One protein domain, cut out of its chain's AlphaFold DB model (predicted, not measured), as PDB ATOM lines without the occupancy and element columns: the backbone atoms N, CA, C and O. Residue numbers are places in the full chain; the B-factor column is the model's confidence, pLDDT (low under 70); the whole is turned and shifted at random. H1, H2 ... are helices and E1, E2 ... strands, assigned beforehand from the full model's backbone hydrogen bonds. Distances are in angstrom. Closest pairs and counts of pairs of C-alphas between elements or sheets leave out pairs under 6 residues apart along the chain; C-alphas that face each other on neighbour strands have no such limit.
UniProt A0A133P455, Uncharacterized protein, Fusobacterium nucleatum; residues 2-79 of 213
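Overview. This is residues 2 to 79 of the 213 residues of an uncharacterized protein of Fusobacterium nucleatum (UniProt A0A133P455). The domain is a long rod of two lobes end to end: one holds a small three-stranded sheet with helix H3 alongside its edge strand E2, the other a loose group of three helices, H1, H2 and H4. Residues 24 to 26 and 66 to 68 join the lobes. The printed part has 78 residues, with four named helices and three named strands in the order H1 H2 E1 H3 E2 E3 H4; the sheet's order is E1, E3, E2, all antiparallel, and the class is mixed, helices and strands. The whole is loose, with a radius of gyration of the C-alphas of 15.5 A and spans of 46 by 21 by 16 A.

Along the chain. The sheet is made of E1, residues 27 to 30, 10.5 A long; E2, residues 51 to 56, 15.4 A; and E3, residues 60 to 65, 16.5 A, from C-alpha 60 at (113.736, 131.721, 144.996). H3, residues 36 to 49, is 20.6 A long. H2, residues 10 to 23, is 19.9 A long. H1, residues 2 to 5, begins with C-alpha 2 at (124.886, 112.429, 168.107), and H4, residues 69 to 74, ends with C-alpha 74 at (116.524, 114.896, 169.321).

Arrangement. E3 is the inner strand. Against E1 it is antiparallel at 152 degrees, with N 61 and O 29 within hydrogen-bond range at 2.8 A. E2 and E3 form a hairpin, antiparallel at 150 degrees, with N 52 and O 64 at 2.8 A and N 62 and O 54 at 2.9 A. E1, H3 and E2 form a split strand-helix-strand unit, two strands that run the same way with E3 between them, and its crossover is right-handed. H3 stands at the sheet's level, at a height over the sheet of 3.3 A; its closest C-alphas to E2 are those of Leu 46 and Glu 52, 5.5 A apart. H2 and H4 are not on the sheet. They only just touch, with 3 pairs of C-alphas within 8 A, the closest those of Tyr 17 and Phe 74 at 7.6 A; they run opposite ways at a shallow tilt of 29 degrees, and H2 touches H4 with residues 13 to 17 alone. H1 is close to H2 but not clearly touching, with the C-alphas of Leu 5 and Ala 13 at 6.2 A. H3 and H4 are apart. Every O i to N i+4 pair is within hydrogen-bond range in H2 and H4, 8 of 10 in H3, and H1 is too short for such a pair.

Size, cuts and confidence. The C-alphas of Asn 9 and Thr 35, the two farthest apart, are 45.8 A apart. The printed part has no cut, and each link between named elements is tight. The mean pLDDT of the printed part is 87.8; residues 25 to 33, which include E1, and residue 57 are under 70.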
ATOM      1  N   LEU A   2     125.400 113.630 167.415       85.69
ATOM      2  CA  LEU A   2     124.886 112.429 168.107       85.69
ATOM      3  C   LEU A   2     125.747 111.958 169.294       85.69
ATOM      4  O   LEU A   2     125.210 111.649 170.349       85.69
ATOM      5  N   GLU A   3     127.079 111.962 169.166       90.00
ATOM      6  CA  GLU A   3     127.963 111.605 170.292       90.00
ATOM      7  C   GLU A   3     127.882 112.596 171.462       90.00
ATOM      8  O   GLU A   3     127.995 112.186 172.610       90.00
ATOM      9  N   LYS A   4     127.622 113.881 171.185       91.00
ATOM     10  CA  LYS A   4     127.408 114.895 172.227       91.00
ATOM     11  C   LYS A   4     126.069 114.653 172.930       91.00
ATOM     12  O   LYS A   4     126.038 114.616 174.150       91.00
ATOM     13  N   LEU A   5     124.990 114.400 172.177       94.12
ATOM     14  CA  LEU A   5     123.650 114.136 172.728       94.12
ATOM     15  C   LEU A   5     123.621 112.962 173.717       94.12
ATOM     16  O   LEU A   5     122.937 113.033 174.729       94.12
ATOM     17  N   LYS A   6     124.411 111.907 173.474       93.94
ATOM     18  CA  LYS A   6     124.500 110.740 174.372       93.94
ATOM     19  C   LYS A   6     125.053 111.058 175.766       93.94
ATOM     20  O   LYS A   6     124.879 110.241 176.666       93.94
ATOM     21  N   THR A   7     125.758 112.178 175.934       96.19
ATOM     22  CA  THR A   7     126.396 112.557 177.206       96.19
ATOM     23  C   THR A   7     125.648 113.641 177.975       96.19
ATOM     24  O   THR A   7     125.987 113.879 179.129       96.19
ATOM     25  N   LEU A   8     124.677 114.303 177.341       97.06
ATOM     26  CA  LEU A   8     123.926 115.408 177.932       97.06
ATOM     27  C   LEU A   8     122.733 114.895 178.742       97.06
ATOM     28  O   LEU A   8     122.169 113.839 178.440       97.06
ATOM     29  N   ASN A   9     122.329 115.663 179.752       97.75
ATOM     30  CA  ASN A   9     120.985 115.537 180.308       97.75
ATOM     31  C   ASN A   9     119.939 116.154 179.352       97.75
ATOM     32  O   ASN A   9     120.286 116.700 178.302       97.75
ATOM     33  N   LYS A  10     118.651 116.023 179.686       97.88
ATOM     34  CA  LYS A  10     117.567 116.437 178.786       97.88
ATOM     35  C   LYS A  10     117.530 117.948 178.579       97.88
ATOM     36  O   LYS A  10     117.403 118.398 177.449       97.88
ATOM     37  N   GLU A  11     117.705 118.714 179.645       97.69
ATOM     38  CA  GLU A  11     117.715 120.175 179.609       97.69
ATOM     39  C   GLU A  11     118.914 120.709 178.804       97.69
ATOM     40  O   GLU A  11     118.771 121.599 177.972       97.69
ATOM     41  N   GLU A  12     120.094 120.105 178.966       97.69
ATOM     42  CA  GLU A  12     121.276 120.411 178.150       97.69
ATOM     43  C   GLU A  12     121.072 120.042 176.667       97.69
ATOM     44  O   GLU A  12     121.633 120.688 175.776       97.69
ATOM     45  N   ALA A  13     120.296 118.992 176.374       97.75
ATOM     46  CA  ALA A  13     119.945 118.620 175.007       97.75
ATOM     47  C   ALA A  13     118.955 119.614 174.372       97.75
ATOM     48  O   ALA A  13     119.088 119.898 173.179       97.75
ATOM     49  N   ASP A  14     118.024 120.170 175.153       97.69
ATOM     50  CA  ASP A  14     117.130 121.251 174.720       97.69
ATOM     51  C   ASP A  14     117.934 122.511 174.358       97.69
ATOM     52  O   ASP A  14     117.768 123.072 173.273       97.69
ATOM     53  N   GLU A  15     118.879 122.913 175.217       96.06
ATOM     54  CA  GLU A  15     119.782 124.040 174.948       96.06
ATOM     55  C   GLU A  15     120.634 123.805 173.696       96.06
ATOM     56  O   GLU A  15     120.844 124.716 172.892       96.06
ATOM     57  N   LEU A  16     121.119 122.573 173.502       95.44
ATOM     58  CA  LEU A  16     121.858 122.214 172.298       95.44
ATOM     59  C   LEU A  16     120.982 122.349 171.047       95.44
ATOM     60  O   LEU A  16     121.476 122.816 170.023       95.44
ATOM     61  N   TYR A  17     119.712 121.943 171.108       95.00
ATOM     62  CA  TYR A  17     118.777 122.117 169.999       95.00
ATOM     63  C   TYR A  17     118.583 123.599 169.648       95.00
ATOM     64  O   TYR A  17     118.725 123.950 168.477       95.00
ATOM     65  N   GLU A  18     118.335 124.470 170.631       94.31
ATOM     66  CA  GLU A  18     118.156 125.908 170.367       94.31
ATOM     67  C   GLU A  18     119.439 126.540 169.791       94.31
ATOM     68  O   GLU A  18     119.367 127.277 168.812       94.31
ATOM     69  N   GLN A  19     120.628 126.156 170.279       91.56
ATOM     70  CA  GLN A  19     121.906 126.586 169.682       91.56
ATOM     71  C   GLN A  19     122.038 126.168 168.213       91.56
ATOM     72  O   GLN A  19     122.524 126.939 167.386       91.56
ATOM     73  N   TYR A  20     121.627 124.940 167.878       88.12
ATOM     74  CA  TYR A  20     121.656 124.469 166.495       88.12
ATOM     75  C   TYR A  20     120.698 125.266 165.618       88.12
ATOM     76  O   TYR A  20     121.105 125.695 164.539       88.12
ATOM     77  N   LEU A  21     119.478 125.511 166.098       86.62
ATOM     78  CA  LEU A  21     118.480 126.295 165.382       86.62
ATOM     79  C   LEU A  21     118.964 127.728 165.107       86.62
ATOM     80  O   LEU A  21     118.788 128.216 163.997       86.62
ATOM     81  N   GLU A  22     119.620 128.376 166.074       84.06
ATOM     82  CA  GLU A  22     120.197 129.719 165.903       84.06
ATOM     83  C   GLU A  22     121.410 129.737 164.961       84.06
ATOM     84  O   GLU A  22     121.626 130.706 164.235       84.06
ATOM     85  N   SER A  23     122.224 128.677 164.975       80.44
ATOM     86  CA  SER A  23     123.437 128.585 164.151       80.44
ATOM     87  C   SER A  23     123.177 128.163 162.704       80.44
ATOM     88  O   SER A  23     124.043 128.343 161.840       80.44
ATOM     89  N   ASN A  24     122.009 127.575 162.441       75.62
ATOM     90  CA  ASN A  24     121.648 127.069 161.132       75.62
ATOM     91  C   ASN A  24     121.252 128.225 160.210       75.62
ATOM     92  O   ASN A  24     120.131 128.729 160.222       75.62
ATOM     93  N   ASN A  25     122.206 128.632 159.375       62.00
ATOM     94  CA  ASN A  25     121.968 129.590 158.308       62.00
ATOM     95  C   ASN A  25     121.285 128.889 157.132       62.00
ATOM     96  O   ASN A  25     121.826 127.935 156.569       62.00
ATOM     97  N   THR A  26     120.120 129.393 156.730       67.38
ATOM     98  CA  THR A  26     119.480 128.974 155.480       67.38
ATOM     99  C   THR A  26     120.318 129.471 154.302       67.38
ATOM    100  O   THR A  26     120.674 130.648 154.246       67.38
ATOM    101  N   ILE A  27     120.658 128.575 153.372       68.62
ATOM    102  CA  ILE A  27     121.313 128.951 152.115       68.62
ATOM    103  C   ILE A  27     120.208 129.292 151.117       68.62
ATOM    104  O   ILE A  27     119.397 128.427 150.788       68.62
ATOM    105  N   GLU A  28     120.186 130.543 150.662       68.69
ATOM    106  CA  GLU A  28     119.224 131.072 149.691       68.69
ATOM    107  C   GLU A  28     119.880 131.225 148.315       68.69
ATOM    108  O   GLU A  28     121.008 131.712 148.210       68.69
ATOM    109  N   ASP A  29     119.174 130.799 147.269       66.12
ATOM    110  CA  ASP A  29     119.582 130.937 145.868       66.12
ATOM    111  C   ASP A  29     118.351 131.171 144.972       66.12
ATOM    112  O   ASP A  29     117.209 130.968 145.393       66.12
ATOM    113  N   THR A  30     118.539 131.596 143.722       62.56
ATOM    114  CA  THR A  30     117.425 131.786 142.783       62.56
ATOM    115  C   THR A  30     117.056 130.475 142.078       62.56
ATOM    116  O   THR A  30     117.879 129.817 141.439       62.56
ATOM    117  N   SER A  31     115.781 130.090 142.165       62.38
ATOM    118  CA  SER A  31     115.213 128.901 141.521       62.38
ATOM    119  C   SER A  31     114.931 129.071 140.028       62.38
ATOM    120  O   SER A  31     114.700 128.068 139.356       62.38
ATOM    121  N   GLU A  32     115.045 130.290 139.478       59.28
ATOM    122  CA  GLU A  32     114.999 130.563 138.025       59.28
ATOM    123  C   GLU A  32     116.016 129.731 137.207       59.28
ATOM    124  O   GLU A  32     115.918 129.661 135.983       59.28
ATOM    125  N   ASN A  33     116.959 129.060 137.876       63.03
ATOM    126  CA  ASN A  33     118.009 128.246 137.272       63.03
ATOM    127  C   ASN A  33     117.743 126.728 137.251       63.03
ATOM    128  O   ASN A  33     118.576 126.009 136.703       63.03
ATOM    129  N   PHE A  34     116.646 126.215 137.831       76.31
ATOM    130  CA  PHE A  34     116.395 124.766 137.903       76.31
ATOM    131  C   PHE A  34     115.225 124.316 137.023       76.31
ATOM    132  O   PHE A  34     114.091 124.762 137.176       76.31
ATOM    133  N   THR A  35     115.476 123.342 136.152       86.56
ATOM    134  CA  THR A  35     114.429 122.520 135.531       86.56
ATOM    135  C   THR A  35     113.880 121.479 136.516       86.56
ATOM    136  O   THR A  35     114.566 121.083 137.460       86.56
ATOM    137  N   ASP A  36     112.680 120.942 136.262       86.50
ATOM    138  CA  ASP A  36     112.104 119.838 137.058       86.50
ATOM    139  C   ASP A  36     113.043 118.618 137.169       86.50
ATOM    140  O   ASP A  36     113.044 117.898 138.172       86.50
ATOM    141  N   GLU A  37     113.833 118.354 136.121       91.56
ATOM    142  CA  GLU A  37     114.824 117.273 136.078       91.56
ATOM    143  C   GLU A  37     115.990 117.568 137.035       91.56
ATOM    144  O   GLU A  37     116.350 116.726 137.861       91.56
ATOM    145  N   GLU A  38     116.546 118.781 136.980       89.94
ATOM    146  CA  GLU A  38     117.633 119.217 137.865       89.94
ATOM    147  C   GLU A  38     117.173 119.287 139.322       89.94
ATOM    148  O   GLU A  38     117.906 118.851 140.211       89.94
ATOM    149  N   TRP A  39     115.931 119.716 139.570       89.62
ATOM    150  CA  TRP A  39     115.309 119.709 140.894       89.62
ATOM    151  C   TRP A  39     115.265 118.299 141.490       89.62
ATOM    152  O   TRP A  39     115.668 118.074 142.635       89.62
ATOM    153  N   LYS A  40     114.824 117.309 140.702       91.56
ATOM    154  CA  LYS A  40     114.810 115.896 141.118       91.56
ATOM    155  C   LYS A  40     116.217 115.367 141.385       91.56
ATOM    156  O   LYS A  40     116.412 114.628 142.353       91.56
ATOM    157  N   ILE A  41     117.196 115.723 140.551       93.75
ATOM    158  CA  ILE A  41     118.596 115.310 140.727       93.75
ATOM    159  C   ILE A  41     119.173 115.900 142.019       93.75
ATOM    160  O   ILE A  41     119.752 115.158 142.818       93.75
ATOM    161  N   ALA A  42     118.980 117.199 142.246       91.75
ATOM    162  CA  ALA A  42     119.453 117.893 143.435       91.75
ATOM    163  C   ALA A  42     118.808 117.321 144.705       91.75
ATOM    164  O   ALA A  42     119.530 116.905 145.611       91.75
ATOM    165  N   ASN A  43     117.482 117.153 144.736       93.00
ATOM    166  CA  ASN A  43     116.799 116.540 145.879       93.00
ATOM    167  C   ASN A  43     117.229 115.089 146.130       93.00
ATOM    168  O   ASN A  43     117.407 114.679 147.273       93.00
ATOM    169  N   LYS A  44     117.496 114.299 145.082       95.12
ATOM    170  CA  LYS A  44     118.053 112.944 145.244       95.12
ATOM    171  C   LYS A  44     119.437 112.949 145.908       95.12
ATOM    172  O   LYS A  44     119.784 111.984 146.593       95.12
ATOM    173  N   PHE A  45     120.249 113.979 145.674       94.81
ATOM    174  CA  PHE A  45     121.539 114.145 146.343       94.81
ATOM    175  C   PHE A  45     121.368 114.647 147.784       94.81
ATOM    176  O   PHE A  45     121.904 114.018 148.696       94.81
ATOM    177  N   LEU A  46     120.596 115.718 147.985       94.69
ATOM    178  CA  LEU A  46     120.382 116.372 149.280       94.69
ATOM    179  C   LEU A  46     119.721 115.448 150.310       94.69
ATOM    180  O   LEU A  46     120.193 115.373 151.443       94.69
ATOM    181  N   ASN A  47     118.742 114.640 149.891       94.62
ATOM    182  CA  ASN A  47     118.038 113.704 150.774       94.62
ATOM    183  C   ASN A  47     118.966 112.670 151.436       94.62
ATOM    184  O   ASN A  47     118.613 112.092 152.459       94.62
ATOM    185  N   LYS A  48     120.176 112.430 150.903       95.06
ATOM    186  CA  LYS A  48     121.188 111.570 151.554       95.06
ATOM    187  C   LYS A  48     121.751 112.168 152.846       95.06
ATOM    188  O   LYS A  48     122.384 111.448 153.615       95.06
ATOM    189  N   TYR A  49     121.564 113.466 153.035       93.19
ATOM    190  CA  TYR A  49     122.027 114.254 154.170       93.19
ATOM    191  C   TYR A  49     120.859 114.830 154.971       93.19
ATOM    192  O   TYR A  49     121.077 115.724 155.781       93.19
ATOM    193  N   ASP A  50     119.640 114.326 154.741       93.62
ATOM    194  CA  ASP A  50     118.415 114.837 155.353       93.62
ATOM    195  C   ASP A  50     118.169 116.331 155.065       93.62
ATOM    196  O   ASP A  50     117.655 117.071 155.906       93.62
ATOM    197  N   LEU A  51     118.535 116.757 153.855       93.62
ATOM    198  CA  LEU A  51     118.292 118.090 153.317       93.62
ATOM    199  C   LEU A  51     117.383 118.004 152.092       93.62
ATOM    200  O   LEU A  51     117.386 116.995 151.386       93.62
ATOM    201  N   GLU A  52     116.693 119.092 151.784       92.19
ATOM    202  CA  GLU A  52     115.866 119.225 150.590       92.19
ATOM    203  C   GLU A  52     115.949 120.635 149.996       92.19
ATOM    204  O   GLU A  52     116.197 121.622 150.694       92.19
ATOM    205  N   LEU A  53     115.753 120.711 148.679       90.44
ATOM    206  CA  LEU A  53     115.441 121.954 147.989       90.44
ATOM    207  C   LEU A  53     113.983 122.295 148.236       90.44
ATOM    208  O   LEU A  53     113.092 121.477 147.988       90.44
ATOM    209  N   TRP A  54     113.759 123.538 148.626       86.50
ATOM    210  CA  TRP A  54     112.438 124.060 148.896       86.50
ATOM    211  C   TRP A  54     112.193 125.334 148.091       86.50
ATOM    212  O   TRP A  54     113.025 126.241 148.092       86.50
ATOM    213  N   TYR A  55     111.058 125.403 147.391       79.38
ATOM    214  CA  TYR A  55     110.678 126.574 146.601       79.38
ATOM    215  C   TYR A  55     110.075 127.656 147.501       79.38
ATOM    216  O   TYR A  55     109.096 127.413 148.206       79.38
ATOM    217  N   LEU A  56     110.656 128.850 147.462       75.44
ATOM    218  CA  LEU A  56     110.099 130.061 148.054       75.44
ATOM    219  C   LEU A  56     109.406 130.895 146.974       75.44
ATOM    220  O   LEU A  56     109.512 130.625 145.782       75.44
ATOM    221  N   ALA A  57     108.697 131.944 147.379       69.81
ATOM    222  CA  ALA A  57     108.027 132.830 146.433       69.81
ATOM    223  C   ALA A  57     109.003 133.465 145.417       69.81
ATOM    224  O   ALA A  57     110.179 133.681 145.704       69.81
ATOM    225  N   ARG A  58     108.469 133.829 144.240       70.81
ATOM    226  CA  ARG A  58     109.138 134.648 143.206       70.81
ATOM    227  C   ARG A  58     110.436 134.068 142.637       70.81
ATOM    228  O   ARG A  58     111.362 134.816 142.345       70.81
ATOM    229  N   GLY A  59     110.493 132.756 142.433       72.81
ATOM    230  CA  GLY A  59     111.658 132.159 141.784       72.81
ATOM    231  C   GLY A  59     112.883 132.091 142.695       72.81
ATOM    232  O   GLY A  59     114.005 132.094 142.199       72.81
ATOM    233  N   THR A  60     112.683 132.006 144.012       78.75
ATOM    234  CA  THR A  60     113.736 131.721 144.996       78.75
ATOM    235  C   THR A  60     113.630 130.267 145.460       78.75
ATOM    236  O   THR A  60     112.540 129.703 145.534       78.75
ATOM    237  N   CYS A  61     114.752 129.630 145.777       84.00
ATOM    238  CA  CYS A  61     114.776 128.372 146.515       84.00
ATOM    239  C   CYS A  61     115.780 128.425 147.661       84.00
ATOM    240  O   CYS A  61     116.756 129.170 147.636       84.00
ATOM    241  N   ILE A  62     115.550 127.576 148.650       85.94
ATOM    242  CA  ILE A  62     116.478 127.359 149.752       85.94
ATOM    243  C   ILE A  62     116.860 125.890 149.830       85.94
ATOM    244  O   ILE A  62     116.095 125.014 149.422       85.94
ATOM    245  N   ILE A  63     118.031 125.626 150.400       88.75
ATOM    246  CA  ILE A  63     118.348 124.307 150.943       88.75
ATOM    247  C   ILE A  63     118.052 124.361 152.438       88.75
ATOM    248  O   ILE A  63     118.614 125.193 153.153       88.75
ATOM    249  N   LYS A  64     117.181 123.468 152.902       89.25
ATOM    250  CA  LYS A  64     116.815 123.329 154.315       89.25
ATOM    251  C   LYS A  64     116.808 121.868 154.735       89.25
ATOM    252  O   LYS A  64     116.897 120.972 153.899       89.25
ATOM    253  N   GLU A  65     116.714 121.627 156.032       91.81
ATOM    254  CA  GLU A  65     116.509 120.290 156.561       91.81
ATOM    255  C   GLU A  65     115.115 119.754 156.219       91.81
ATOM    256  O   GLU A  65     114.134 120.506 156.215       91.81
ATOM    257  N   VAL A  66     115.027 118.441 155.980       93.94
ATOM    258  CA  VAL A  66     113.740 117.749 155.796       93.94
ATOM    259  C   VAL A  66     112.853 117.907 157.041       93.94
ATOM    260  O   VAL A  66     113.381 118.067 158.149       93.94
ATOM    261  N   PRO A  67     111.515 117.793 156.923       94.31
ATOM    262  CA  PRO A  67     110.595 118.196 157.988       94.31
ATOM    263  C   PRO A  67     110.855 117.510 159.334       94.31
ATOM    264  O   PRO A  67     110.728 118.129 160.389       94.31
ATOM    265  N   ASP A  68     111.275 116.243 159.321       95.62
ATOM    266  CA  ASP A  68     111.503 115.443 160.527       95.62
ATOM    267  C   ASP A  68     112.917 115.520 161.112       95.62
ATOM    268  O   ASP A  68     113.188 114.854 162.115       95.62
ATOM    269  N   PHE A  69     113.813 116.327 160.533       94.94
ATOM    270  CA  PHE A  69     115.240 116.322 160.853       94.94
ATOM    271  C   PHE A  69     115.545 116.467 162.346       94.94
ATOM    272  O   PHE A  69     116.263 115.650 162.933       94.94
ATOM    273  N   TYR A  70     114.973 117.483 162.991       94.81
ATOM    274  CA  TYR A  70     115.194 117.704 164.416       94.81
ATOM    275  C   TYR A  70     114.463 116.665 165.259       94.81
ATOM    276  O   TYR A  70     115.021 116.163 166.232       94.81
ATOM    277  N   TYR A  71     113.253 116.264 164.864       97.12
ATOM    278  CA  TYR A  71     112.512 115.246 165.599       97.12
ATOM    279  C   TYR A  71     113.269 113.914 165.630       97.12
ATOM    280  O   TYR A  71     113.504 113.374 166.710       97.12
ATOM    281  N   LYS A  72     113.733 113.396 164.484       95.94
ATOM    282  CA  LYS A  72     114.492 112.133 164.444       95.94
ATOM    283  C   LYS A  72     115.798 112.198 165.234       95.94
ATOM    284  O   LYS A  72     116.200 111.188 165.805       95.94
ATOM    285  N   THR A  73     116.423 113.372 165.288       95.19
ATOM    286  CA  THR A  73     117.726 113.571 165.925       95.19
ATOM    287  C   THR A  73     117.618 113.733 167.441       95.19
ATOM    288  O   THR A  73     118.442 113.184 168.171       95.19
ATOM    289  N   PHE A  74     116.602 114.450 167.927       97.06
ATOM    290  CA  PHE A  74     116.524 114.896 169.321       97.06
ATOM    291  C   PHE A  74     115.468 114.170 170.166       97.06
ATOM    292  O   PHE A  74     115.627 114.133 171.381       97.06
ATOM    293  N   LYS A  75     114.428 113.545 169.582       97.31
ATOM    294  CA  LYS A  75     113.238 113.014 170.304       97.31
ATOM    295  C   LYS A  75     113.500 112.083 171.498       97.31
ATOM    296  O   LYS A  75     112.598 111.894 172.318       97.31
ATOM    297  N   ASP A  76     114.659 111.434 171.554       97.69
ATOM    298  CA  ASP A  76     115.026 110.488 172.617       97.69
ATOM    299  C   ASP A  76     115.986 111.101 173.650       97.69
ATOM    300  O   ASP A  76     116.280 110.471 174.664       97.69
ATOM    301  N   TYR A  77     116.431 112.339 173.414       98.12
ATOM    302  CA  TYR A  77     117.408 113.062 174.227       98.12
ATOM    303  C   TYR A  77     116.826 114.287 174.933       98.12
ATOM    304  O   TYR A  77     117.383 114.695 175.939       98.12
ATOM    305  N   VAL A  78     115.728 114.852 174.433       98.44
ATOM    306  CA  VAL A  78     115.125 116.092 174.950       98.44
ATOM    307  C   VAL A  78     114.072 115.857 176.036       98.44
ATOM    308  O   VAL A  78     113.638 114.723 176.304       98.44
ATOM    309  N   THR A  79     113.647 116.944 176.673       98.69
ATOM    310  CA  THR A  79     112.480 116.972 177.565       98.69
ATOM    311  C   THR A  79     111.185 116.626 176.824       98.69
ATOM    312  O   THR A  79     111.115 116.589 175.592       98.69
TER     313      THR A  79